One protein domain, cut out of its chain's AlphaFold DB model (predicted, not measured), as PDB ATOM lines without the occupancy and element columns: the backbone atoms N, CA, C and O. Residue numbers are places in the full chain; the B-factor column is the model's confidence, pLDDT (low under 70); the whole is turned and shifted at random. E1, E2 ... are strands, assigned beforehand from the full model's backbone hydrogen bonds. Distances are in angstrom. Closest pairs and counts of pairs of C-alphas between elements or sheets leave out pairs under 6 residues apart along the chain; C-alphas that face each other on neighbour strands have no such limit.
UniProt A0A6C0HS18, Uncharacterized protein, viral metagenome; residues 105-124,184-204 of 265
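What this domain is: This is residues 105 to 124 and 184 to 204 of the 265 residues of an uncharacterized protein of viral metagenome (UniProt A0A6C0HS18). The printed part is a long, bowed ribbon of two strands, E1 and E2, side by side, and at one end E2 folds back at residue 195 so that its last residues come beside the first residues of E1. The unnamed ends, residues 105 to 111 and 199 to 204, lead away from this folded-back end. There are 41 residues printed, with no named helix and two named strands, E1 then E2 along the chain, in an antiparallel sheet of order E1 - E2; the class is all strand. The whole is only just compact, close to loose, with a radius of gyration of the C-alphas of 10.7 A, and a rod in outline, spanning 37 by 18 by 15 A.

Where its parts are: E1 takes residues 112 to 121, from C-alpha 112 at (-38.838, 17.203, -3.200) to C-alpha 121, 22.0 A away. E2 takes residues 185 to 198, 17.4 A from first to last C-alpha, and ends with C-alpha 198 at (-43.667, 15.437, -5.662). E1 bends by 83 degrees at residue 116, and E2 bends by 153 degrees at residue 195.

How they stand to each other: E1 and E2 are antiparallel neighbours, with 172 degrees between their directions. The C-alphas of Ser 121 and Ser 185 face each other at 4.3 A, and N 120 and O 186 are within hydrogen-bond range at 2.9 A. Past the bend in E2, the C-alphas of Leu 112 and Arg 197 face each other at 4.3 A, and N 113 and O 196 are within hydrogen-bond range at 3.0 A.

The domain as a whole: The two C-alphas farthest apart, those of Ala 124 and Cys 195, are 37.1 A apart. The link from E1 to E2 runs across the cut; residues 125 to 183 are not printed, and C-alphas 124 and 184 are 11.4 A apart. The mean pLDDT of the printed part is 73.8, with residues 105 to 110, 122 to 124, 184 to 185 and 194 to 195 under 70.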
ATOM      1  N   THR A 105     -33.196  20.280 -17.750       65.06
ATOM      2  CA  THR A 105     -32.584  20.696 -16.487       65.06
ATOM      3  C   THR A 105     -33.563  20.389 -15.359       65.06
ATOM      4  O   THR A 105     -34.617  21.006 -15.254       65.06
ATOM      5  N   SER A 106     -33.235  19.421 -14.497       68.56
ATOM      6  CA  SER A 106     -33.985  19.161 -13.264       68.56
ATOM      7  C   SER A 106     -33.162  19.621 -12.062       68.56
ATOM      8  O   SER A 106     -32.202  18.947 -11.679       68.56
ATOM      9  N   PRO A 107     -33.528  20.744 -11.416       64.75
ATOM     10  CA  PRO A 107     -32.891  21.200 -10.179       64.75
ATOM     11  C   PRO A 107     -33.268  20.351  -8.952       64.75
ATOM     12  O   PRO A 107     -32.930  20.712  -7.830       64.75
ATOM     13  N   ASN A 108     -34.053  19.283  -9.132       69.12
ATOM     14  CA  ASN A 108     -34.645  18.509  -8.046       69.12
ATOM     15  C   ASN A 108     -34.523  17.004  -8.308       69.12
ATOM     16  O   ASN A 108     -35.487  16.306  -8.612       69.12
ATOM     17  N   THR A 109     -33.309  16.495  -8.148       67.44
ATOM     18  CA  THR A 109     -32.965  15.062  -8.243       67.44
ATOM     19  C   THR A 109     -33.533  14.218  -7.099       67.44
ATOM     20  O   THR A 109     -33.540  12.993  -7.177       67.44
ATOM     21  N   ASN A 110     -33.982  14.855  -6.013       68.56
ATOM     22  CA  ASN A 110     -34.537  14.182  -4.838       68.56
ATOM     23  C   ASN A 110     -36.073  14.146  -4.841       68.56
ATOM     24  O   ASN A 110     -36.654  13.674  -3.859       68.56
ATOM     25  N   TYR A 111     -36.713  14.628  -5.914       75.06
ATOM     26  CA  TYR A 111     -38.168  14.691  -6.064       75.06
ATOM     27  C   TYR A 111     -38.861  15.395  -4.890       75.06
ATOM     28  O   TYR A 111     -39.926  14.966  -4.471       75.06
ATOM     29  N   LEU A 112     -38.244  16.421  -4.293       80.88
ATOM     30  CA  LEU A 112     -38.838  17.203  -3.200       80.88
ATOM     31  C   LEU A 112     -39.996  18.070  -3.708       80.88
ATOM     32  O   LEU A 112     -39.927  18.546  -4.829       80.88
ATOM     33  N   GLU A 113     -41.022  18.323  -2.902       82.38
ATOM     34  CA  GLU A 113     -42.084  19.265  -3.295       82.38
ATOM     35  C   GLU A 113     -41.506  20.658  -3.554       82.38
ATOM     36  O   GLU A 113     -40.714  21.171  -2.751       82.38
ATOM     37  N   ARG A 114     -41.914  21.273  -4.661       79.06
ATOM     38  CA  ARG A 114     -41.504  22.615  -5.056       79.06
ATOM     39  C   ARG A 114     -42.705  23.555  -4.974       79.06
ATOM     40  O   ARG A 114     -43.742  23.314  -5.579       79.06
ATOM     41  N   ARG A 115     -42.560  24.665  -4.247       81.19
ATOM     42  CA  ARG A 115     -43.552  25.752  -4.210       81.19
ATOM     43  C   ARG A 115     -43.025  26.996  -4.898       81.19
ATOM     44  O   ARG A 115     -41.813  27.181  -4.967       81.19
ATOM     45  N   GLU A 116     -43.941  27.841  -5.368       83.88
ATOM     46  CA  GLU A 116     -43.626  29.177  -5.903       83.88
ATOM     47  C   GLU A 116     -42.661  29.134  -7.104       83.88
ATOM     48  O   GLU A 116     -41.725  29.924  -7.203       83.88
ATOM     49  N   TYR A 117     -42.844  28.168  -8.007       81.06
ATOM     50  CA  TYR A 117     -42.047  28.062  -9.230       81.06
ATOM     51  C   TYR A 117     -42.762  28.702 -10.425       81.06
ATOM     52  O   TYR A 117     -43.987  28.811 -10.445       81.06
ATOM     53  N   SER A 118     -41.990  29.085 -11.440       79.75
ATOM     54  CA  SER A 118     -42.500  29.541 -12.733       79.75
ATOM     55  C   SER A 118     -42.213  28.501 -13.817       79.75
ATOM     56  O   SER A 118     -41.213  27.781 -13.761       79.75
ATOM     57  N   ILE A 119     -43.102  28.402 -14.805       76.25
ATOM     58  CA  ILE A 119     -42.911  27.555 -15.985       76.25
ATOM     59  C   ILE A 119     -42.639  28.478 -17.167       76.25
ATOM     60  O   ILE A 119     -43.477  29.307 -17.514       76.25
ATOM     61  N   ILE A 120     -41.466  28.336 -17.781       74.94
ATOM     62  CA  ILE A 120     -41.114  29.017 -19.026       74.94
ATOM     63  C   ILE A 120     -41.426  28.049 -20.165       74.94
ATOM     64  O   ILE A 120     -40.805  26.990 -20.258       74.94
ATOM     65  N   SER A 121     -42.399  28.386 -21.012       71.31
ATOM     66  CA  SER A 121     -42.710  27.621 -22.225       71.31
ATOM     67  C   SER A 121     -42.233  28.387 -23.456       71.31
ATOM     68  O   SER A 121     -42.442  29.596 -23.533       71.31
ATOM     69  N   ASN A 122     -41.648  27.685 -24.427       67.38
ATOM     70  CA  ASN A 122     -41.295  28.265 -25.729       67.38
ATOM     71  C   ASN A 122     -42.439  28.154 -26.761       67.38
ATOM     72  O   ASN A 122     -42.200  28.276 -27.960       67.38
ATOM     73  N   ASN A 123     -43.675  27.895 -26.322       63.84
ATOM     74  CA  ASN A 123     -44.805  27.696 -27.225       63.84
ATOM     75  C   ASN A 123     -45.326  29.044 -27.730       63.84
ATOM     76  O   ASN A 123     -45.732  29.889 -26.934       63.84
ATOM     77  N   ALA A 124     -45.407  29.205 -29.053       58.53
ATOM     78  CA  ALA A 124     -45.994  30.384 -29.702       58.53
ATOM     79  C   ALA A 124     -47.474  30.630 -29.323       58.53
ATOM     80  O   ALA A 124     -47.986  31.723 -29.543       58.53
ATOM     81  N   ARG A 184     -40.572  22.738 -25.464       64.62
ATOM     82  CA  ARG A 184     -40.042  22.465 -24.122       64.62
ATOM     83  C   ARG A 184     -40.584  23.481 -23.130       64.62
ATOM     84  O   ARG A 184     -40.449  24.688 -23.332       64.62
ATOM     85  N   SER A 185     -41.150  22.972 -22.044       69.38
ATOM     86  CA  SER A 185     -41.456  23.731 -20.836       69.38
ATOM     87  C   SER A 185     -40.345  23.499 -19.811       69.38
ATOM     88  O   SER A 185     -40.108  22.361 -19.397       69.38
ATOM     89  N   ILE A 186     -39.657  24.559 -19.397       70.81
ATOM     90  CA  ILE A 186     -38.620  24.505 -18.362       70.81
ATOM     91  C   ILE A 186     -39.199  25.093 -17.078       70.81
ATOM     92  O   ILE A 186     -39.689  26.220 -17.061       70.81
ATOM     93  N   VAL A 187     -39.121  24.333 -15.986       73.38
ATOM     94  CA  VAL A 187     -39.511  24.816 -14.658       73.38
ATOM     95  C   VAL A 187     -38.336  25.569 -14.037       73.38
ATOM     96  O   VAL A 187     -37.269  24.989 -13.816       73.38
ATOM     97  N   THR A 188     -38.527  26.848 -13.725       76.69
ATOM     98  CA  THR A 188     -37.498  27.712 -13.136       76.69
ATOM     99  C   THR A 188     -37.900  28.227 -11.756       76.69
ATOM    100  O   THR A 188     -39.065  28.506 -11.487       76.69
ATOM    101  N   GLY A 189     -36.915  28.359 -10.865       79.44
ATOM    102  CA  GLY A 189     -37.117  28.897  -9.518       79.44
ATOM    103  C   GLY A 189     -37.838  27.952  -8.549       79.44
ATOM    104  O   GLY A 189     -37.791  26.724  -8.688       79.44
ATOM    105  N   GLY A 190     -38.477  28.554  -7.546       80.81
ATOM    106  CA  GLY A 190     -39.221  27.883  -6.484       80.81
ATOM    107  C   GLY A 190     -38.398  27.479  -5.260       80.81
ATOM    108  O   GLY A 190     -37.174  27.334  -5.299       80.81
ATOM    109  N   ARG A 191     -39.107  27.273  -4.149       81.19
ATOM    110  CA  ARG A 191     -38.568  26.794  -2.874       81.19
ATOM    111  C   ARG A 191     -38.867  25.306  -2.711       81.19
ATOM    112  O   ARG A 191     -40.006  24.877  -2.867       81.19
ATOM    113  N   LEU A 192     -37.847  24.525  -2.356       80.25
ATOM    114  CA  LEU A 192     -37.999  23.097  -2.067       80.25
ATOM    115  C   LEU A 192     -38.426  22.885  -0.612       80.25
ATOM    116  O   LEU A 192     -37.805  23.419   0.313       80.25
ATOM    117  N   ILE A 193     -39.459  22.073  -0.404       76.56
ATOM    118  CA  ILE A 193     -39.964  21.710   0.918       76.56
ATOM    119  C   ILE A 193     -39.377  20.366   1.343       76.56
ATOM    120  O   ILE A 193     -39.534  19.332   0.694       76.56
ATOM    121  N   TYR A 194     -38.694  20.376   2.485       59.97
ATOM    122  CA  TYR A 194     -38.206  19.164   3.128       59.97
ATOM    123  C   TYR A 194     -39.388  18.374   3.720       59.97
ATOM    124  O   TYR A 194     -40.281  18.975   4.305       59.97
ATOM    125  N   CYS A 195     -39.363  17.038   3.605       68.69
ATOM    126  CA  CYS A 195     -40.401  16.075   4.048       68.69
ATOM    127  C   CYS A 195     -41.550  15.797   3.069       68.69
ATOM    128  O   CYS A 195     -42.330  14.877   3.309       68.69
ATOM    129  N   SER A 196     -41.639  16.514   1.957       72.88
ATOM    130  CA  SER A 196     -42.633  16.229   0.930       72.88
ATOM    131  C   SER A 196     -41.940  15.847  -0.364       72.88
ATOM    132  O   SER A 196     -40.875  16.387  -0.679       72.88
ATOM    133  N   ARG A 197     -42.492  14.858  -1.068       78.06
ATOM    134  CA  ARG A 197     -42.006  14.468  -2.385       78.06
ATOM    135  C   ARG A 197     -43.094  14.659  -3.417       78.06
ATOM    136  O   ARG A 197     -44.209  14.189  -3.217       78.06
ATOM    137  N   GLU A 198     -42.763  15.285  -4.530       80.81
ATOM    138  CA  GLU A 198     -43.667  15.437  -5.662       80.81
ATOM    139  C   GLU A 198     -43.253  14.508  -6.796       80.81
ATOM    140  O   GLU A 198     -42.067  14.295  -7.064       80.81
ATOM    141  N   ASN A 199     -44.242  13.953  -7.484       77.75
ATOM    142  CA  ASN A 199     -44.004  13.413  -8.807       77.75
ATOM    143  C   ASN A 199     -44.140  14.563  -9.809       77.75
ATOM    144  O   ASN A 199     -45.244  15.041 -10.051       77.75
ATOM    145  N   ILE A 200     -43.012  14.985 -10.382       72.94
ATOM    146  CA  ILE A 200     -42.918  16.119 -11.320       72.94
ATOM    147  C   ILE A 200     -43.832  15.915 -12.543       72.94
ATOM    148  O   ILE A 200     -44.310  16.874 -13.133       72.94
ATOM    149  N   CYS A 201     -44.111  14.659 -12.889       72.38
ATOM    150  CA  CYS A 201     -44.838  14.264 -14.087       72.38
ATOM    151  C   CYS A 201     -46.356  14.251 -13.887       72.38
ATOM    152  O   CYS A 201     -47.110  14.542 -14.805       72.38
ATOM    153  N   THR A 202     -46.814  13.876 -12.690       74.75
ATOM    154  CA  THR A 202     -48.246  13.741 -12.376       74.75
ATOM    155  C   THR A 202     -48.763  14.862 -11.478       74.75
ATOM    156  O   THR A 202     -49.954  14.903 -11.190       74.75
ATOM    157  N   GLY A 203     -47.883  15.725 -10.958       74.06
ATOM    158  CA  GLY A 203     -48.221  16.768  -9.982       74.06
ATOM    159  C   GLY A 203     -48.668  16.233  -8.615       74.06
ATOM    160  O   GLY A 203     -48.991  17.002  -7.715       74.06
ATOM    161  N   THR A 204     -48.694  14.911  -8.420       79.50
ATOM    162  CA  THR A 204     -49.153  14.318  -7.162       79.50
ATOM    163  C   THR A 204     -48.083  14.462  -6.087       79.50
ATOM    164  O   THR A 204     -46.958  13.976  -6.255       79.50
TER     165      THR A 204